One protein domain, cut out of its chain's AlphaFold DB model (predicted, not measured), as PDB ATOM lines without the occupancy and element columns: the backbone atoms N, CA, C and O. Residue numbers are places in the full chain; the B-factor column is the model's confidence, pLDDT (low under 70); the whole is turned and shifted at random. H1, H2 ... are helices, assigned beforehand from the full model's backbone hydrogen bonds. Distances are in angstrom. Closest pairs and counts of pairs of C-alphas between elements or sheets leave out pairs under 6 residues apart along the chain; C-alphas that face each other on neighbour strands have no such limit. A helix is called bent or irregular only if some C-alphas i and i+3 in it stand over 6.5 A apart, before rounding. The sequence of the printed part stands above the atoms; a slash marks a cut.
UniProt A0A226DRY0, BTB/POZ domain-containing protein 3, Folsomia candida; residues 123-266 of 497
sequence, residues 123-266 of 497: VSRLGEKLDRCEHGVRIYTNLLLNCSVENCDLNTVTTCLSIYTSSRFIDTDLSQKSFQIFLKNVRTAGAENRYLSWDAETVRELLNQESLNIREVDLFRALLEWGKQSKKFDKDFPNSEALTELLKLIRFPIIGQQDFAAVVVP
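AT A GLANCE: This is residues 123 to 266 of the 497 residues of the protein "BTB/POZ domain-containing protein 3" of Folsomia candida (UniProt A0A226DRY0). Two groups of helices stand one after the other along the longest axis: an up-and-down bundle of three helices, H1, H2 and H3, and a second group in which H7 is the middle, with H5, H8, H9 and H10 packed on it and H6 packed on H8. Short H4 and H5 lead from the first group to the second, and residues 141 to 146 of the long loop between H1 and H2 stick out. The printed part has 144 residues with ten named helices, H1 to H10 in order, and no named strand; the class is all helix. It is only just compact, close to loose, with a radius of gyration of the C-alphas of 17.0 A and spans of 49, 36 and 24 A.

IN THESE COORDINATES: H1, residues 123 to 138, begins with C-alpha 123 at (1.495, -19.523, -2.401) and is 21.8 A long. H2, residues 154 to 167, is 19.9 A long, and H3, residues 172 to 184, is 18.5 A. H4 is residues 186 to 189, H5 residues 191 to 197 and H6 residues 200 to 208. H7, residues 216 to 229, is 20.1 A long, with C-alpha 216 at (19.339, 9.913, -3.890). H8 is residues 239 to 247, H9 residues 252 to 255, and H10, residues 257 to 266, ends with C-alpha 266 at (28.454, 17.336, 7.606). H5 is irregular, with C-alphas 192 and 195 8.4 A apart, and H10 only just so, with C-alphas 262 and 265 6.6 A apart.

HOW THE PARTS SIT: In the bundle each helix runs against the one before. H1 and H2, a hairpin, only just touch, with 3 pairs of C-alphas within 8 A, closest at Cys 133 and Thr 156, 7.1 A. H2 and H3, also a hairpin, touch at a shallow tilt of 28 degrees, closest C-alphas Tyr 164 and Ser 175, 4.5 A. H1 touches H3, with the C-alphas of Gly 127 and Leu 174 6.3 A apart. H4 touches residues 154 to 158 of H2, closest C-alphas Val 157 and Ala 189, 6.0 A. H3 and H6 are close but not clearly touching, closest C-alphas Leu 183 and Leu 206, 7.6 A. H5 touches H7 at a steep tilt of 53 degrees, closest C-alphas Leu 196 and Trp 226, 4.9 A. H6 touches H8, the same way at a shallow tilt of 5 degrees, closest C-alphas Arg 204 and Leu 246, 6.3 A. H7 and H8, a hairpin, touch with the C-alphas of Gly 227 and Leu 243 5.8 A apart. Val 217 of H7 comes closest to H9 at Ile 255, 5.6 A between C-alphas, and to H10 at Asp 259, 7.4 A; H7 touches both. Every O i to N i+4 pair is within hydrogen-bond range in H2, H3, H6, H7 and H8, against 11 of 12 in H1, 4 of 6 in H10 and 0 of 3 in H5, where 3 of 4 O i to N i+3 pairs are; H4 and H9 are too short for an i+4 pair.

THE WHOLE: The C-alphas farthest apart, of Leu 144 and Lys 235, are 54.0 A apart. The printed part has no cut, and its one long link is H1 to H2, 15 residues. The mean pLDDT of the printed part is 74.8; 37 residues are under 70, among them 133 to 154 and 230 to 240.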
ATOM      1  N   VAL A 123       0.914 -20.330  -1.316       95.19
ATOM      2  CA  VAL A 123       1.495 -19.523  -2.401       95.19
ATOM      3  C   VAL A 123       0.411 -19.105  -3.395       95.19
ATOM      4  O   VAL A 123       0.326 -17.928  -3.734       95.19
ATOM      5  N   SER A 124      -0.485 -20.020  -3.781       93.44
ATOM      6  CA  SER A 124      -1.631 -19.712  -4.647       93.44
ATOM      7  C   SER A 124      -2.560 -18.658  -4.026       93.44
ATOM      8  O   SER A 124      -2.823 -17.632  -4.654       93.44
ATOM      9  N   ARG A 125      -2.993 -18.838  -2.769       92.50
ATOM     10  CA  ARG A 125      -3.876 -17.879  -2.068       92.50
ATOM     11  C   ARG A 125      -3.236 -16.498  -1.871       92.50
ATOM     12  O   ARG A 125      -3.940 -15.487  -1.923       92.50
ATOM     13  N   LEU A 126      -1.926 -16.438  -1.628       91.69
ATOM     14  CA  LEU A 126      -1.169 -15.186  -1.520       91.69
ATOM     15  C   LEU A 126      -0.965 -14.532  -2.894       91.69
ATOM     16  O   LEU A 126      -1.133 -13.320  -3.012       91.69
ATOM     17  N   GLY A 127      -0.703 -15.319  -3.939       89.50
ATOM     18  CA  GLY A 127      -0.656 -14.864  -5.329       89.50
ATOM     19  C   GLY A 127      -1.965 -14.196  -5.746       89.50
ATOM     20  O   GLY A 127      -1.953 -13.036  -6.147       89.50
ATOM     21  N   GLU A 128      -3.105 -14.854  -5.514       86.50
ATOM     22  CA  GLU A 128      -4.434 -14.285  -5.768       86.50
ATOM     23  C   GLU A 128      -4.715 -13.000  -4.965       86.50
ATOM     24  O   GLU A 128      -5.422 -12.109  -5.444       86.50
ATOM     25  N   LYS A 129      -4.198 -12.885  -3.728       84.62
ATOM     26  CA  LYS A 129      -4.267 -11.633  -2.952       84.62
ATOM     27  C   LYS A 129      -3.487 -10.522  -3.659       84.62
ATOM     28  O   LYS A 129      -4.053  -9.454  -3.870       84.62
ATOM     29  N   LEU A 130      -2.249 -10.788  -4.082       83.25
ATOM     30  CA  LEU A 130      -1.429  -9.830  -4.831       83.25
ATOM     31  C   LEU A 130      -2.045  -9.457  -6.183       83.25
ATOM     32  O   LEU A 130      -1.989  -8.292  -6.560       83.25
ATOM     33  N   ASP A 131      -2.676 -10.396  -6.894       80.00
ATOM     34  CA  ASP A 131      -3.392 -10.102  -8.142       80.00
ATOM     35  C   ASP A 131      -4.515  -9.086  -7.926       80.00
ATOM     36  O   ASP A 131      -4.682  -8.176  -8.736       80.00
ATOM     37  N   ARG A 132      -5.256  -9.172  -6.814       71.19
ATOM     38  CA  ARG A 132      -6.264  -8.156  -6.465       71.19
ATOM     39  C   ARG A 132      -5.628  -6.797  -6.161       71.19
ATOM     40  O   ARG A 132      -6.160  -5.783  -6.606       71.19
ATOM     41  N   CYS A 133      -4.474  -6.772  -5.490       66.44
ATOM     42  CA  CYS A 133      -3.699  -5.546  -5.278       66.44
ATOM     43  C   CYS A 133      -3.208  -4.938  -6.607       66.44
ATOM     44  O   CYS A 133      -3.274  -3.726  -6.787       66.44
ATOM     45  N   GLU A 134      -2.773  -5.762  -7.566       58.78
ATOM     46  CA  GLU A 134      -2.317  -5.311  -8.885       58.78
ATOM     47  C   GLU A 134      -3.471  -4.819  -9.776       58.78
ATOM     48  O   GLU A 134      -3.315  -3.838 -10.501       58.78
ATOM     49  N   HIS A 135      -4.659  -5.429  -9.703       49.00
ATOM     50  CA  HIS A 135      -5.848  -4.922 -10.403       49.00
ATOM     51  C   HIS A 135      -6.327  -3.583  -9.819       49.00
ATOM     52  O   HIS A 135      -6.740  -2.708 -10.580       49.00
ATOM     53  N   GLY A 136      -6.134  -3.366  -8.512       42.19
ATOM     54  CA  GLY A 136      -6.221  -2.053  -7.862       42.19
ATOM     55  C   GLY A 136      -5.176  -1.026  -8.328       42.19
ATOM     56  O   GLY A 136      -5.212   0.109  -7.875       42.19
ATOM     57  N   VAL A 137      -4.271  -1.387  -9.245       37.59
ATOM     58  CA  VAL A 137      -3.332  -0.478  -9.928       37.59
ATOM     59  C   VAL A 137      -3.605  -0.439 -11.444       37.59
ATOM     60  O   VAL A 137      -3.564   0.627 -12.052       37.59
ATOM     61  N   ARG A 138      -3.947  -1.576 -12.069       32.97
ATOM     62  CA  ARG A 138      -4.171  -1.710 -13.526       32.97
ATOM     63  C   ARG A 138      -5.543  -1.257 -14.026       32.97
ATOM     64  O   ARG A 138      -5.666  -0.968 -15.212       32.97
ATOM     65  N   ILE A 139      -6.564  -1.166 -13.172       33.19
ATOM     66  CA  ILE A 139      -7.850  -0.555 -13.566       33.19
ATOM     67  C   ILE A 139      -7.679   0.965 -13.765       33.19
ATOM     68  O   ILE A 139      -8.258   1.536 -14.689       33.19
ATOM     69  N   TYR A 140      -6.812   1.601 -12.971       33.69
ATOM     70  CA  TYR A 140      -6.591   3.051 -12.986       33.69
ATOM     71  C   TYR A 140      -5.781   3.569 -14.184       33.69
ATOM     72  O   TYR A 140      -5.783   4.772 -14.427       33.69
ATOM     73  N   THR A 141      -5.127   2.698 -14.958       31.62
ATOM     74  CA  THR A 141      -4.386   3.098 -16.166       31.62
ATOM     75  C   THR A 141      -5.154   2.889 -17.474       31.62
ATOM     76  O   THR A 141      -4.639   3.271 -18.518       31.62
ATOM     77  N   ASN A 142      -6.361   2.299 -17.452       33.66
ATOM     78  CA  ASN A 142      -7.080   1.930 -18.685       33.66
ATOM     79  C   ASN A 142      -8.602   2.177 -18.714       33.66
ATOM     80  O   ASN A 142      -9.205   1.961 -19.764       33.66
ATOM     81  N   LEU A 143      -9.259   2.639 -17.638       31.16
ATOM     82  CA  LEU A 143     -10.665   3.075 -17.727       31.16
ATOM     83  C   LEU A 143     -10.966   4.394 -16.999       31.16
ATOM     84  O   LEU A 143     -10.801   4.531 -15.791       31.16
ATOM     85  N   LEU A 144     -11.546   5.325 -17.763       35.09
ATOM     86  CA  LEU A 144     -12.116   6.610 -17.342       35.09
ATOM     87  C   LEU A 144     -13.423   6.445 -16.529       35.09
ATOM     88  O   LEU A 144     -14.475   6.953 -16.922       35.09
ATOM     89  N   LEU A 145     -13.394   5.717 -15.407       30.41
ATOM     90  CA  LEU A 145     -14.578   5.477 -14.571       30.41
ATOM     91  C   LEU A 145     -14.303   5.604 -13.068       30.41
ATOM     92  O   LEU A 145     -13.963   4.631 -12.410       30.41
ATOM     93  N   ASN A 146     -14.566   6.806 -12.541       33.25
ATOM     94  CA  ASN A 146     -15.256   7.094 -11.271       33.25
ATOM     95  C   ASN A 146     -15.163   6.061 -10.121       33.25
ATOM     96  O   ASN A 146     -16.179   5.740  -9.502       33.25
ATOM     97  N   CYS A 147     -13.960   5.627  -9.769       29.84
ATOM     98  CA  CYS A 147     -13.649   5.145  -8.427       29.84
ATOM     99  C   CYS A 147     -12.765   6.190  -7.747       29.84
ATOM    100  O   CYS A 147     -11.948   6.842  -8.401       29.84
ATOM    101  N   SER A 148     -12.955   6.379  -6.441       31.95
ATOM    102  CA  SER A 148     -12.048   7.176  -5.618       31.95
ATOM    103  C   SER A 148     -10.611   6.717  -5.844       31.95
ATOM    104  O   SER A 148     -10.359   5.516  -5.910       31.95
ATOM    105  N   VAL A 149      -9.671   7.664  -5.918       35.81
ATOM    106  CA  VAL A 149      -8.239   7.355  -5.811       35.81
ATOM    107  C   VAL A 149      -7.967   6.921  -4.374       35.81
ATOM    108  O   VAL A 149      -7.490   7.685  -3.535       35.81
ATOM    109  N   GLU A 150      -8.316   5.676  -4.083       37.72
ATOM    110  CA  GLU A 150      -7.662   4.917  -3.042       37.72
ATOM    111  C   GLU A 150      -6.242   4.682  -3.555       37.72
ATOM    112  O   GLU A 150      -5.980   3.791  -4.364       37.72
ATOM    113  N   ASN A 151      -5.314   5.526  -3.084       45.91
ATOM    114  CA  ASN A 151      -3.926   5.102  -2.904       45.91
ATOM    115  C   ASN A 151      -3.967   3.662  -2.383       45.91
ATOM    116  O   ASN A 151      -4.769   3.414  -1.480       45.91
ATOM    117  N   CYS A 152      -3.132   2.744  -2.891       50.78
ATOM    118  CA  CYS A 152      -3.059   1.402  -2.312       50.78
ATOM    119  C   CYS A 152      -2.961   1.549  -0.793       50.78
ATOM    120  O   CYS A 152      -1.992   2.146  -0.314       50.78
ATOM    121  N   ASP A 153      -3.996   1.084  -0.078       59.81
ATOM    122  CA  ASP A 153      -4.135   1.360   1.350       59.81
ATOM    123  C   ASP A 153      -2.820   1.054   2.051       59.81
ATOM    124  O   ASP A 153      -2.149   0.077   1.705       59.81
ATOM    125  N   LEU A 154      -2.462   1.837   3.070       64.88
ATOM    126  CA  LEU A 154      -1.246   1.586   3.844       64.88
ATOM    127  C   LEU A 154      -1.150   0.105   4.263       64.88
ATOM    128  O   LEU A 154      -0.077  -0.486   4.180       64.88
ATOM    129  N   ASN A 155      -2.299  -0.496   4.599       70.62
ATOM    130  CA  ASN A 155      -2.465  -1.920   4.877       70.62
ATOM    131  C   ASN A 155      -2.043  -2.834   3.705       70.62
ATOM    132  O   ASN A 155      -1.301  -3.786   3.910       70.62
ATOM    133  N   THR A 156      -2.461  -2.524   2.474       71.94
ATOM    134  CA  THR A 156      -2.057  -3.238   1.246       71.94
ATOM    135  C   THR A 156      -0.544  -3.202   1.059       71.94
ATOM    136  O   THR A 156       0.076  -4.232   0.797       71.94
ATOM    137  N   VAL A 157       0.070  -2.031   1.241       76.25
ATOM    138  CA  VAL A 157       1.517  -1.854   1.066       76.25
ATOM    139  C   VAL A 157       2.303  -2.598   2.152       76.25
ATOM    140  O   VAL A 157       3.301  -3.255   1.844       76.25
ATOM    141  N   THR A 158       1.829  -2.576   3.404       81.88
ATOM    142  CA  THR A 158       2.409  -3.389   4.483       81.88
ATOM    143  C   THR A 158       2.221  -4.885   4.242       81.88
ATOM    144  O   THR A 158       3.182  -5.625   4.418       81.88
ATOM    145  N   THR A 159       1.061  -5.338   3.752       85.25
ATOM    146  CA  THR A 159       0.837  -6.748   3.391       85.25
ATOM    147  C   THR A 159       1.786  -7.188   2.272       85.25
ATOM    148  O   THR A 159       2.391  -8.250   2.391       85.25
ATOM    149  N   CYS A 160       2.008  -6.381   1.226       88.19
ATOM    150  CA  CYS A 160       2.989  -6.700   0.179       88.19
ATOM    151  C   CYS A 160       4.411  -6.861   0.742       88.19
ATOM    152  O   CYS A 160       5.088  -7.832   0.408       88.19
ATOM    153  N   LEU A 161       4.843  -5.972   1.645       89.62
ATOM    154  CA  LEU A 161       6.137  -6.097   2.320       89.62
ATOM    155  C   LEU A 161       6.212  -7.344   3.222       89.62
ATOM    156  O   LEU A 161       7.225  -8.045   3.233       89.62
ATOM    157  N   SER A 162       5.147  -7.652   3.964       90.88
ATOM    158  CA  SER A 162       5.069  -8.834   4.834       90.88
ATOM    159  C   SER A 162       5.069 -10.144   4.043       90.88
ATOM    160  O   SER A 162       5.684 -11.118   4.486       90.88
ATOM    161  N   ILE A 163       4.440 -10.167   2.861       92.31
ATOM    162  CA  ILE A 163       4.522 -11.287   1.916       92.31
ATOM    163  C   ILE A 163       5.965 -11.435   1.442       92.31
ATOM    164  O   ILE A 163       6.552 -12.480   1.692       92.31
ATOM    165  N   TYR A 164       6.561 -10.388   0.860       93.81
ATOM    166  CA  TYR A 164       7.932 -10.415   0.340       93.81
ATOM    167  C   TYR A 164       8.957 -10.884   1.385       93.81
ATOM    168  O   TYR A 164       9.705 -11.827   1.138       93.81
ATOM    169  N   THR A 165       8.956 -10.293   2.584       91.31
ATOM    170  CA  THR A 165       9.877 -10.676   3.675       91.31
ATOM    171  C   THR A 165       9.662 -12.109   4.168       91.31
ATOM    172  O   THR A 165      10.592 -12.728   4.683       91.31
ATOM    173  N   SER A 166       8.458 -12.664   3.999       92.44
ATOM    174  CA  SER A 166       8.145 -14.048   4.367       92.44
ATOM    175  C   SER A 166       8.397 -15.053   3.245       92.44
ATOM    176  O   SER A 166       8.698 -16.200   3.555       92.44
ATOM    177  N   SER A 167       8.291 -14.655   1.973       93.31
ATOM    178  CA  SER A 167       8.472 -15.537   0.814       93.31
ATOM    179  C   SER A 167       9.854 -15.456   0.161       93.31
ATOM    180  O   SER A 167      10.175 -16.350  -0.613       93.31
ATOM    181  N   ARG A 168      10.696 -14.461   0.490       92.25
ATOM    182  CA  ARG A 168      12.040 -14.226  -0.097       92.25
ATOM    183  C   ARG A 168      12.912 -15.480  -0.247       92.25
ATOM    184  O   ARG A 168      13.628 -15.603  -1.231       92.25
ATOM    185  N   PHE A 169      12.858 -16.390   0.727       90.50
ATOM    186  CA  PHE A 169      13.641 -17.636   0.746       90.50
ATOM    187  C   PHE A 169      12.791 -18.900   0.521       90.50
ATOM    188  O   PHE A 169      13.292 -20.009   0.672       90.50
ATOM    189  N   ILE A 170      11.507 -18.733   0.195       92.25
ATOM    190  CA  ILE A 170      10.520 -19.811   0.047       92.25
ATOM    191  C   ILE A 170      10.058 -19.931  -1.409       92.25
ATOM    192  O   ILE A 170      10.021 -21.034  -1.946       92.25
ATOM    193  N   ASP A 171       9.691 -18.809  -2.033       93.81
ATOM    194  CA  ASP A 171       9.108 -18.760  -3.373       93.81
ATOM    195  C   ASP A 171       9.539 -17.476  -4.105       93.81
ATOM    196  O   ASP A 171       9.220 -16.350  -3.699       93.81
ATOM    197  N   THR A 172      10.312 -17.651  -5.179       92.81
ATOM    198  CA  THR A 172      10.916 -16.556  -5.953       92.81
ATOM    199  C   THR A 172       9.871 -15.721  -6.688       92.81
ATOM    200  O   THR A 172       9.968 -14.495  -6.700       92.81
ATOM    201  N   ASP A 173       8.844 -16.348  -7.261       91.50
ATOM    202  CA  ASP A 173       7.852 -15.650  -8.082       91.50
ATOM    203  C   ASP A 173       6.923 -14.801  -7.201       91.50
ATOM    204  O   ASP A 173       6.668 -13.626  -7.483       91.50
ATOM    205  N   LEU A 174       6.477 -15.353  -6.068       91.62
ATOM    206  CA  LEU A 174       5.665 -14.661  -5.073       91.62
ATOM    207  C   LEU A 174       6.438 -13.511  -4.415       91.62
ATOM    208  O   LEU A 174       5.875 -12.432  -4.206       91.62
ATOM    209  N   SER A 175       7.715 -13.720  -4.074       92.56
ATOM    210  CA  SER A 175       8.560 -12.676  -3.477       92.56
ATOM    211  C   SER A 175       8.867 -11.552  -4.466       92.56
ATOM    212  O   SER A 175       8.669 -10.388  -4.121       92.56
ATOM    213  N   GLN A 176       9.223 -11.858  -5.717       89.31
ATOM    214  CA  GLN A 176       9.407 -10.837  -6.753       89.31
ATOM    215  C   GLN A 176       8.111 -10.065  -7.033       89.31
ATOM    216  O   GLN A 176       8.126  -8.833  -7.046       89.31
ATOM    217  N   LYS A 177       6.969 -10.749  -7.192       86.00
ATOM    218  CA  LYS A 177       5.670 -10.105  -7.462       86.00
ATOM    219  C   LYS A 177       5.247  -9.166  -6.331       86.00
ATOM    220  O   LYS A 177       4.875  -8.020  -6.584       86.00
ATOM    221  N   SER A 178       5.332  -9.625  -5.081       89.19
ATOM    222  CA  SER A 178       5.009  -8.794  -3.912       89.19
ATOM    223  C   SER A 178       5.960  -7.606  -3.761       89.19
ATOM    224  O   SER A 178       5.496  -6.495  -3.496       89.19
ATOM    225  N   PHE A 179       7.257  -7.800  -4.019       89.25
ATOM    226  CA  PHE A 179       8.239  -6.721  -3.989       89.25
ATOM    227  C   PHE A 179       7.988  -5.671  -5.078       89.25
ATOM    228  O   PHE A 179       7.996  -4.481  -4.783       89.25
ATOM    229  N   GLN A 180       7.663  -6.070  -6.312       82.56
ATOM    230  CA  GLN A 180       7.338  -5.130  -7.394       82.56
ATOM    231  C   GLN A 180       6.086  -4.284  -7.100       82.56
ATOM    232  O   GLN A 180       6.047  -3.097  -7.428       82.56
ATOM    233  N   ILE A 181       5.066  -4.848  -6.440       76.44
ATOM    234  CA  ILE A 181       3.876  -4.090  -6.004       76.44
ATOM    235  C   ILE A 181       4.223  -3.132  -4.848       76.44
ATOM    236  O   ILE A 181       3.754  -1.990  -4.831       76.44
ATOM    237  N   PHE A 182       5.083  -3.561  -3.919       83.94
ATOM    238  CA  PHE A 182       5.623  -2.720  -2.847       83.94
ATOM    239  C   PHE A 182       6.447  -1.541  -3.394       83.94
ATOM    240  O   PHE A 182       6.203  -0.404  -2.997       83.94
ATOM    241  N   LEU A 183       7.353  -1.774  -4.352       78.38
ATOM    242  CA  LEU A 183       8.209  -0.742  -4.952       78.38
ATOM    243  C   LEU A 183       7.402   0.380  -5.614       78.38
ATOM    244  O   LEU A 183       7.715   1.552  -5.420       78.38
ATOM    245  N   LYS A 184       6.311   0.046  -6.319       72.88
ATOM    246  CA  LYS A 184       5.383   1.038  -6.901       72.88
ATOM    247  C   LYS A 184       4.761   1.973  -5.855       72.88
ATOM    248  O   LYS A 184       4.383   3.090  -6.187       72.88
ATOM    249  N   ASN A 185       4.682   1.537  -4.597       70.88
ATOM    250  CA  ASN A 185       4.065   2.260  -3.484       70.88
ATOM    251  C   ASN A 185       5.071   2.628  -2.374       70.88
ATOM    252  O   ASN A 185       4.675   2.994  -1.265       70.88
ATOM    253  N   VAL A 186       6.376   2.557  -2.652       74.38
ATOM    254  CA  VAL A 186       7.456   2.684  -1.657       74.38
ATOM    255  C   VAL A 186       7.434   4.008  -0.880       74.38
ATOM    256  O   VAL A 186       7.730   4.027   0.314       74.38
ATOM    257  N   ARG A 187       7.016   5.113  -1.521       72.00
ATOM    258  CA  ARG A 187       6.865   6.430  -0.873       72.00
ATOM    259  C   ARG A 187       5.796   6.381   0.233       72.00
ATOM    260  O   ARG A 187       6.029   6.881   1.330       72.00
ATOM    261  N   THR A 188       4.671   5.710  -0.021       70.69
ATOM    262  CA  THR A 188       3.610   5.445   0.967       70.69
ATOM    263  C   THR A 188       4.080   4.447   2.026       70.69
ATOM    264  O   THR A 188       3.818   4.640   3.211       70.69
ATOM    265  N   ALA A 189       4.835   3.417   1.625       70.56
ATOM    266  CA  ALA A 189       5.395   2.416   2.533       70.56
ATOM    267  C   ALA A 189       6.329   3.026   3.589       70.56
ATOM    268  O   ALA A 189       6.291   2.632   4.752       70.56
ATOM    269  N   GLY A 190       7.173   3.978   3.177       69.81
ATOM    270  CA  GLY A 190       8.123   4.680   4.040       69.81
ATOM    271  C   GLY A 190       7.523   5.846   4.835       69.81
ATOM    272  O   GLY A 190       8.207   6.402   5.696       69.81
ATOM    273  N   ALA A 191       6.265   6.223   4.584       73.44
ATOM    274  CA  ALA A 191       5.624   7.348   5.258       73.44
ATOM    275  C   ALA A 191       5.615   7.177   6.790       73.44
ATOM    276  O   ALA A 191       5.510   6.064   7.316       73.44
ATOM    277  N   GLU A 192       5.723   8.300   7.506       77.94
ATOM    278  CA  GLU A 192       5.820   8.361   8.978       77.94
ATOM    279  C   GLU A 192       6.985   7.529   9.550       77.94
ATOM    280  O   GLU A 192       6.918   7.013  10.663       77.94
ATOM    281  N   ASN A 193       8.076   7.413   8.783       80.00
ATOM    282  CA  ASN A 193       9.299   6.694   9.142       80.00
ATOM    283  C   ASN A 193       9.121   5.183   9.368       80.00
ATOM    284  O   ASN A 193       9.894   4.568  10.095       80.00
ATOM    285  N   ARG A 194       8.152   4.543   8.701       80.62
ATOM    286  CA  ARG A 194       7.978   3.075   8.740       80.62
ATOM    287  C   ARG A 194       9.161   2.289   8.172       80.62
ATOM    288  O   ARG A 194       9.383   1.159   8.594       80.62
ATOM    289  N   TYR A 195       9.956   2.892   7.284       85.31
ATOM    290  CA  TYR A 195      11.173   2.271   6.745       85.31
ATOM    291  C   TYR A 195      12.215   1.928   7.817       85.31
ATOM    292  O   TYR A 195      13.050   1.052   7.613       85.31
ATOM    293  N   LEU A 196      12.138   2.581   8.979       86.50
ATOM    294  CA  LEU A 196      12.976   2.305  10.139       86.50
ATOM    295  C   LEU A 196      12.869   0.841  10.612       86.50
ATOM    296  O   LEU A 196      13.870   0.250  10.995       86.50
ATOM    297  N   SER A 197      11.695   0.205  10.523       84.50
ATOM    298  CA  SER A 197      11.530  -1.196  10.944       84.50
ATOM    299  C   SER A 197      11.860  -2.235   9.862       84.50
ATOM    300  O   SER A 197      11.538  -3.407  10.049       84.50
ATOM    301  N   TRP A 198      12.425  -1.842   8.715       88.44
ATOM    302  CA  TRP A 198      12.777  -2.778   7.640       88.44
ATOM    303  C   TRP A 198      14.111  -3.480   7.927       88.44
ATOM    304  O   TRP A 198      15.040  -2.883   8.471       88.44
ATOM    305  N   ASP A 199      14.218  -4.751   7.545       88.25
ATOM    306  CA  ASP A 199      15.458  -5.520   7.630       88.25
ATOM    307  C   ASP A 199      16.495  -5.057   6.593       88.25
ATOM    308  O   ASP A 199      16.156  -4.514   5.539       88.25
ATOM    309  N   ALA A 200      17.775  -5.313   6.877       88.81
ATOM    310  CA  ALA A 200      18.884  -4.889   6.023       88.81
ATOM    311  C   ALA A 200      18.790  -5.434   4.584       88.81
ATOM    312  O   ALA A 200      19.247  -4.768   3.659       88.81
ATOM    313  N   GLU A 201      18.178  -6.608   4.383       90.06
ATOM    314  CA  GLU A 201      17.977  -7.193   3.053       90.06
ATOM    315  C   GLU A 201      16.886  -6.456   2.267       90.06
ATOM    316  O   GLU A 201      17.095  -6.118   1.107       90.06
ATOM    317  N   THR A 202      15.763  -6.104   2.908       90.81
ATOM    318  CA  THR A 202      14.741  -5.228   2.301       90.81
ATOM    319  C   THR A 202      15.341  -3.892   1.859       90.81
ATOM    320  O   THR A 202      15.069  -3.431   0.751       90.81
ATOM    321  N   VAL A 203      16.175  -3.273   2.703       91.81
ATOM    322  CA  VAL A 203      16.836  -2.001   2.370       91.81
ATOM    323  C   VAL A 203      17.855  -2.184   1.238       91.81
ATOM    324  O   VAL A 203      17.904  -1.350   0.335       91.81
ATOM    325  N   ARG A 204      18.621  -3.286   1.229       92.44
ATOM    326  CA  ARG A 204      19.569  -3.619   0.152       92.44
ATOM    327  C   ARG A 204      18.873  -3.785  -1.192       92.44
ATOM    328  O   ARG A 204      19.255  -3.137  -2.160       92.44
ATOM    329  N   GLU A 205      17.843  -4.621  -1.239       91.00
ATOM    330  CA  GLU A 205      17.094  -4.907  -2.461       91.00
ATOM    331  C   GLU A 205      16.423  -3.652  -3.019       91.00
ATOM    332  O   GLU A 205      16.455  -3.425  -4.227       91.00
ATOM    333  N   LEU A 206      15.909  -2.775  -2.149       91.25
ATOM    334  CA  LEU A 206      15.382  -1.464  -2.531       91.25
ATOM    335  C   LEU A 206      16.479  -0.568  -3.128       91.25
ATOM    336  O   LEU A 206      16.283  -0.001  -4.203       91.25
ATOM    337  N   LEU A 207      17.646  -0.471  -2.484       91.31
ATOM    338  CA  LEU A 207      18.785   0.317  -2.976       91.31
ATOM    339  C   LEU A 207      19.464  -0.277  -4.223       91.31
ATOM    340  O   LEU A 207      20.215   0.437  -4.890       91.31
ATOM    341  N   ASN A 208      19.160  -1.519  -4.602       90.88
ATOM    342  CA  ASN A 208      19.594  -2.123  -5.864       90.88
ATOM    343  C   ASN A 208      18.653  -1.829  -7.049       90.88
ATOM    344  O   ASN A 208      19.043  -2.049  -8.193       90.88
ATOM    345  N   GLN A 209      17.438  -1.314  -6.829       83.00
ATOM    346  CA  GLN A 209      16.475  -1.121  -7.920       83.00
ATOM    347  C   GLN A 209      16.847   0.043  -8.845       83.00
ATOM    348  O   GLN A 209      16.944   1.190  -8.405       83.00
ATOM    349  N   GLU A 210      16.955  -0.225 -10.148       76.19
ATOM    350  CA  GLU A 210      17.108   0.825 -11.164       76.19
ATOM    351  C   GLU A 210      15.847   1.683 -11.328       76.19
ATOM    352  O   GLU A 210      15.957   2.845 -11.686       76.19
ATOM    353  N   SER A 211      14.650   1.157 -11.050       65.81
ATOM    354  CA  SER A 211      13.372   1.850 -11.296       65.81
ATOM    355  C   SER A 211      12.825   2.655 -10.110       65.81
ATOM    356  O   SER A 211      11.687   3.132 -10.144       65.81
ATOM    357  N   LEU A 212      13.609   2.806  -9.038       70.75
ATOM    358  CA  LEU A 212      13.161   3.424  -7.792       70.75
ATOM    359  C   LEU A 212      12.984   4.940  -7.938       70.75
ATOM    360  O   LEU A 212      13.960   5.687  -7.971       70.75
ATOM    361  N   ASN A 213      11.732   5.408  -7.933       66.50
ATOM    362  CA  ASN A 213      11.435   6.837  -7.950       66.50
ATOM    363  C   ASN A 213      11.552   7.484  -6.545       66.50
ATOM    364  O   ASN A 213      10.549   7.828  -5.908       66.50
ATOM    365  N   ILE A 214      12.786   7.663  -6.062       70.00
ATOM    366  CA  ILE A 214      13.138   8.487  -4.890       70.00
ATOM    367  C   ILE A 214      14.475   9.195  -5.169       70.00
ATOM    368  O   ILE A 214      15.417   8.569  -5.652       70.00
ATOM    369  N   ARG A 215      14.597  10.482  -4.811       69.00
ATOM    370  CA  ARG A 215      15.861  11.234  -4.928       69.00
ATOM    371  C   ARG A 215      16.962  10.611  -4.061       69.00
ATOM    372  O   ARG A 215      16.756  10.384  -2.870       69.00
ATOM    373  N   GLU A 216      18.168  10.462  -4.606       81.81
ATOM    374  CA  GLU A 216      19.339   9.913  -3.890       81.81
ATOM    375  C   GLU A 216      19.664  10.654  -2.581       81.81
ATOM    376  O   GLU A 216      20.045  10.035  -1.590       81.81
ATOM    377  N   VAL A 217      19.433  11.972  -2.522       78.88
ATOM    378  CA  VAL A 217      19.621  12.764  -1.291       78.88
ATOM    379  C   VAL A 217      18.654  12.362  -0.168       78.88
ATOM    380  O   VAL A 217      19.004  12.453   1.008       78.88
ATOM    381  N   ASP A 218      17.453  11.895  -0.512       79.62
ATOM    382  CA  ASP A 218      16.454  11.435   0.455       79.62
ATOM    383  C   ASP A 218      16.664   9.961   0.815       79.62
ATOM    384  O   ASP A 218      16.519   9.608   1.985       79.62
ATOM    385  N   LEU A 219      17.114   9.129  -0.136       87.00
ATOM    386  CA  LEU A 219      17.594   7.769   0.147       87.00
ATOM    387  C   LEU A 219      18.754   7.791   1.147       87.00
ATOM    388  O   LEU A 219      18.719   7.066   2.138       87.00
ATOM    389  N   PHE A 220      19.734   8.677   0.947       88.31
ATOM    390  CA  PHE A 220      20.845   8.868   1.877       88.31
ATOM    391  C   PHE A 220      20.370   9.270   3.283       88.31
ATOM    392  O   PHE A 220      20.824   8.698   4.277       88.31
ATOM    393  N   ARG A 221      19.433  10.226   3.388       86.81
ATOM    394  CA  ARG A 221      18.853  10.648   4.678       86.81
ATOM    395  C   ARG A 221      18.143   9.490   5.380       86.81
ATOM    396  O   ARG A 221      18.445   9.222   6.540       86.81
ATOM    397  N   ALA A 222      17.253   8.794   4.671       88.69
ATOM    398  CA  ALA A 222      16.492   7.667   5.206       88.69
ATOM    399  C   ALA A 222      17.415   6.519   5.654       88.69
ATOM    400  O   ALA A 222      17.267   6.010   6.765       88.69
ATOM    401  N   LEU A 223      18.423   6.170   4.847       90.94
ATOM    402  CA  LEU A 223      19.425   5.155   5.182       90.94
ATOM    403  C   LEU A 223      20.243   5.542   6.426       90.94
ATOM    404  O   LEU A 223      20.487   4.708   7.299       90.94
ATOM    405  N   LEU A 224      20.633   6.813   6.548       88.62
ATOM    406  CA  LEU A 224      21.365   7.310   7.710       88.62
ATOM    407  C   LEU A 224      20.495   7.336   8.983       88.62
ATOM    408  O   LEU A 224      21.011   7.114  10.080       88.62
ATOM    409  N   GLU A 225      19.192   7.604   8.875       87.56
ATOM    410  CA  GLU A 225      18.248   7.516  10.000       87.56
ATOM    411  C   GLU A 225      17.973   6.066  10.419       87.56
ATOM    412  O   GLU A 225      18.061   5.758  11.611       87.56
ATOM    413  N   TRP A 226      17.771   5.166   9.453       89.62
ATOM    414  CA  TRP A 226      17.683   3.715   9.661       89.62
ATOM    415  C   TRP A 226      18.931   3.179  10.380       89.62
ATOM    416  O   TRP A 226      18.839   2.567  11.448       89.62
ATOM    417  N   GLY A 227      20.124   3.529   9.892       84.56
ATOM    418  CA  GLY A 227      21.393   3.138  10.506       84.56
ATOM    419  C   GLY A 227      21.574   3.651  11.941       84.56
ATOM    420  O   GLY A 227      22.114   2.939  12.792       84.56
ATOM    421  N   LYS A 228      21.074   4.855  12.266       78.69
ATOM    422  CA  LYS A 228      21.116   5.424  13.631       78.69
ATOM    423  C   LYS A 228      20.211   4.691  14.624       78.69
ATOM    424  O   LYS A 228      20.492   4.728  15.825       78.69
ATOM    425  N   GLN A 229      19.143   4.041  14.165       70.38
ATOM    426  CA  GLN A 229      18.187   3.359  15.041       70.38
ATOM    427  C   GLN A 229      18.777   2.120  15.733       70.38
ATOM    428  O   GLN A 229      18.327   1.770  16.823       70.38
ATOM    429  N   SER A 230      19.850   1.547  15.175       55.88
ATOM    430  CA  SER A 230      20.677   0.497  15.798       55.88
ATOM    431  C   SER A 230      21.084   0.798  17.248       55.88
ATOM    432  O   SER A 230      21.253  -0.109  18.049       55.88
ATOM    433  N   LYS A 231      21.174   2.078  17.635       50.59
ATOM    434  CA  LYS A 231      21.513   2.495  19.006       50.59
ATOM    435  C   LYS A 231      20.352   2.419  20.009       50.59
ATOM    436  O   LYS A 231      20.558   2.758  21.173       50.59
ATOM    437  N   LYS A 232      19.136   2.051  19.583       50.28
ATOM    438  CA  LYS A 232      17.932   1.977  20.438       50.28
ATOM    439  C   LYS A 232      17.411   0.560  20.686       50.28
ATOM    440  O   LYS A 232      16.705   0.377  21.672       50.28
ATOM    441  N   PHE A 233      17.737  -0.405  19.827       41.66
ATOM    442  CA  PHE A 233      17.267  -1.789  19.929       41.66
ATOM    443  C   PHE A 233      18.455  -2.749  19.999       41.66
ATOM    444  O   PHE A 233      18.980  -3.156  18.973       41.66
ATOM    445  N   ASP A 234      18.819  -3.073  21.240       37.81
ATOM    446  CA  ASP A 234      19.742  -4.117  21.705       37.81
ATOM    447  C   ASP A 234      21.167  -4.223  21.120       37.81
ATOM    448  O   ASP A 234      21.538  -3.620  20.118       37.81
ATOM    449  N   LYS A 235      22.023  -4.974  21.824       43.00
ATOM    450  CA  LYS A 235      23.460  -5.103  21.513       43.00
ATOM    451  C   LYS A 235      23.792  -6.040  20.346       43.00
ATOM    452  O   LYS A 235      24.944  -6.050  19.921       43.00
ATOM    453  N   ASP A 236      22.809  -6.766  19.821       43.03
ATOM    454  CA  ASP A 236      23.016  -7.856  18.858       43.03
ATOM    455  C   ASP A 236      22.707  -7.478  17.389       43.03
ATOM    456  O   ASP A 236      22.693  -8.344  16.516       43.03
ATOM    457  N   PHE A 237      22.479  -6.194  17.073       45.78
ATOM    458  CA  PHE A 237      22.193  -5.751  15.697       45.78
ATOM    459  C   PHE A 237      23.456  -5.342  14.899       45.78
ATOM    460  O   PHE A 237      24.083  -4.330  15.226       45.78
ATOM    461  N   PRO A 238      23.787  -6.012  13.770       51.06
ATOM    462  CA  PRO A 238      24.989  -5.755  12.955       51.06
ATOM    463  C   PRO A 238      24.886  -4.511  12.042       51.06
ATOM    464  O   PRO A 238      25.588  -4.382  11.035       51.06
ATOM    465  N   ASN A 239      23.999  -3.566  12.364       54.88
ATOM    466  CA  ASN A 239      23.607  -2.491  11.449       54.88
ATOM    467  C   ASN A 239      24.708  -1.454  11.159       54.88
ATOM    468  O   ASN A 239      24.556  -0.700  10.205       54.88
ATOM    469  N   SER A 240      25.818  -1.399  11.907       61.75
ATOM    470  CA  SER A 240      26.958  -0.529  11.560       61.75
ATOM    471  C   SER A 240      27.752  -1.038  10.354       61.75
ATOM    472  O   SER A 240      28.166  -0.247   9.508       61.75
ATOM    473  N   GLU A 241      27.943  -2.354  10.256       71.31
ATOM    474  CA  GLU A 241      28.609  -2.984   9.113       71.31
ATOM    475  C   GLU A 241      27.670  -2.984   7.903       71.31
ATOM    476  O   GLU A 241      28.039  -2.501   6.833       71.31
ATOM    477  N   ALA A 242      26.402  -3.366   8.106       80.56
ATOM    478  CA  ALA A 242      25.387  -3.292   7.057       80.56
ATOM    479  C   ALA A 242      25.209  -1.864   6.511       80.56
ATOM    480  O   ALA A 242      25.161  -1.694   5.298       80.56
ATOM    481  N   LEU A 243      25.176  -0.827   7.361       85.06
ATOM    482  CA  LEU A 243      25.119   0.572   6.911       85.06
ATOM    483  C   LEU A 243      26.314   0.939   6.020       85.06
ATOM    484  O   LEU A 243      26.132   1.647   5.035       85.06
ATOM    485  N   THR A 244      27.514   0.454   6.344       84.31
ATOM    486  CA  THR A 244      28.737   0.755   5.584       84.31
ATOM    487  C   THR A 244      28.681   0.146   4.181       84.31
ATOM    488  O   THR A 244      29.037   0.808   3.209       84.31
ATOM    489  N   GLU A 245      28.160  -1.076   4.044       88.75
ATOM    490  CA  GLU A 245      27.936  -1.699   2.733       88.75
ATOM    491  C   GLU A 245      26.758  -1.071   1.969       88.75
ATOM    492  O   GLU A 245      26.864  -0.827   0.770       88.75
ATOM    493  N   LEU A 246      25.655  -0.741   2.649       91.75
ATOM    494  CA  LEU A 246      24.483  -0.103   2.033       91.75
ATOM    495  C   LEU A 246      24.775   1.326   1.548       91.75
ATOM    496  O   LEU A 246      24.220   1.747   0.536       91.75
ATOM    497  N   LEU A 247      25.668   2.068   2.216       91.38
ATOM    498  CA  LEU A 247      26.098   3.399   1.771       91.38
ATOM    499  C   LEU A 247      26.779   3.360   0.395       91.38
ATOM    500  O   LEU A 247      26.618   4.303  -0.372       91.38
ATOM    501  N   LYS A 248      27.457   2.262   0.029       91.06
ATOM    502  CA  LYS A 248      28.066   2.090  -1.305       91.06
ATOM    503  C   LYS A 248      27.030   1.974  -2.432       91.06
ATOM    504  O   LYS A 248      27.377   2.167  -3.593       91.06
ATOM    505  N   LEU A 249      25.769   1.674  -2.102       93.44
ATOM    506  CA  LEU A 249      24.654   1.582  -3.054       93.44
ATOM    507  C   LEU A 249      23.969   2.938  -3.315       93.44
ATOM    508  O   LEU A 249      23.128   3.037  -4.213       93.44
ATOM    509  N   ILE A 250      24.315   3.981  -2.549       92.50
ATOM    510  CA  ILE A 250      23.867   5.359  -2.780       92.50
ATOM    511  C   ILE A 250      24.669   5.968  -3.931       92.50
ATOM    512  O   ILE A 250      25.901   5.923  -3.965       92.50
ATOM    513  N   ARG A 251      23.969   6.594  -4.877       89.12
ATOM    514  CA  ARG A 251      24.559   7.174  -6.091       89.12
ATOM    515  C   ARG A 251      24.945   8.628  -5.838       89.12
ATOM    516  O   ARG A 251      24.358   9.557  -6.388       89.12
ATOM    517  N   PHE A 252      25.935   8.832  -4.964       87.75
ATOM    518  CA  PHE A 252      26.402  10.164  -4.546       87.75
ATOM    519  C   PHE A 252      26.684  11.167  -5.688       87.75
ATOM    520  O   PHE A 252      26.341  12.337  -5.498       87.75
ATOM    521  N   PRO A 253      27.212  10.776  -6.872       83.62
ATOM    522  CA  PRO A 253      27.380  11.691  -8.008       83.62
ATOM    523  C   PRO A 253      26.073  12.362  -8.468       83.62
ATOM    524  O   PRO A 253      26.078  13.516  -8.889       83.62
ATOM    525  N   ILE A 254      24.934  11.679  -8.321       79.31
ATOM    526  CA  ILE A 254      23.607  12.161  -8.737       79.31
ATOM    527  C   ILE A 254      23.008  13.173  -7.741       79.31
ATOM    528  O   ILE A 254      22.122  13.944  -8.099       79.31
ATOM    529  N   ILE A 255      23.508  13.235  -6.500       74.81
ATOM    530  CA  ILE A 255      23.025  14.183  -5.474       74.81
ATOM    531  C   ILE A 255      23.349  15.643  -5.843       74.81
ATOM    532  O   ILE A 255      22.637  16.561  -5.436       74.81
ATOM    533  N   GLY A 256      24.408  15.863  -6.628       75.31
ATOM    534  CA  GLY A 256      24.874  17.188  -7.027       75.31
ATOM    535  C   GLY A 256      25.652  17.925  -5.929       75.31
ATOM    536  O   GLY A 256      25.376  17.817  -4.733       75.31
ATOM    537  N   GLN A 257      26.640  18.721  -6.346       82.50
ATOM    538  CA  GLN A 257      27.664  19.296  -5.463       82.50
ATOM    539  C   GLN A 257      27.115  20.097  -4.270       82.50
ATOM    540  O   GLN A 257      27.635  19.974  -3.161       82.50
ATOM    541  N   GLN A 258      26.079  20.919  -4.479       80.50
ATOM    542  CA  GLN A 258      25.523  21.778  -3.426       80.50
ATOM    543  C   GLN A 258      24.845  20.964  -2.319       80.50
ATOM    544  O   GLN A 258      25.130  21.169  -1.139       80.50
ATOM    545  N   ASP A 259      23.976  20.024  -2.695       75.50
ATOM    546  CA  ASP A 259      23.241  19.213  -1.727       75.50
ATOM    547  C   ASP A 259      24.157  18.137  -1.110       75.50
ATOM    548  O   ASP A 259      24.039  17.859   0.081       75.50
ATOM    549  N   PHE A 260      25.168  17.633  -1.831       83.56
ATOM    550  CA  PHE A 260      26.224  16.787  -1.254       83.56
ATOM    551  C   PHE A 260      27.008  17.526  -0.154       83.56
ATOM    552  O   PHE A 260      27.151  17.018   0.961       83.56
ATOM    553  N   ALA A 261      27.459  18.756  -0.424       81.81
ATOM    554  CA  ALA A 261      28.186  19.577   0.545       81.81
ATOM    555  C   ALA A 261      27.334  19.969   1.768       81.81
ATOM    556  O   ALA A 261      27.860  20.053   2.877       81.81
ATOM    557  N   ALA A 262      26.030  20.198   1.581       79.25
ATOM    558  CA  ALA A 262      25.121  20.608   2.651       79.25
ATOM    559  C   ALA A 262      24.540  19.439   3.470       79.25
ATOM    560  O   ALA A 262      24.218  19.623   4.643       79.25
ATOM    561  N   VAL A 263      24.377  18.254   2.870       79.50
ATOM    562  CA  VAL A 263      23.647  17.118   3.468       79.50
ATOM    563  C   VAL A 263      24.555  15.935   3.780       79.50
ATOM    564  O   VAL A 263      24.391  15.330   4.834       79.50
ATOM    565  N   VAL A 264      25.500  15.591   2.901       85.75
ATOM    566  CA  VAL A 264      26.343  14.393   3.059       85.75
ATOM    567  C   VAL A 264      27.572  14.713   3.901       85.75
ATOM    568  O   VAL A 264      27.757  14.119   4.963       85.75
ATOM    569  N   VAL A 265      28.375  15.697   3.486       87.88
ATOM    570  CA  VAL A 265      29.660  16.032   4.136       87.88
ATOM    571  C   VAL A 265      29.538  16.288   5.652       87.88
ATOM    572  O   VAL A 265      30.337  15.718   6.397       87.88
ATOM    573  N   PRO A 266      28.543  17.044   6.171       89.88
ATOM    574  CA  PRO A 266      28.454  17.336   7.606       89.88
ATOM    575  C   PRO A 266      28.116  16.125   8.486       89.88
ATOM    576  O   PRO A 266      28.213  16.214   9.708       89.88
TER     577      PRO A 266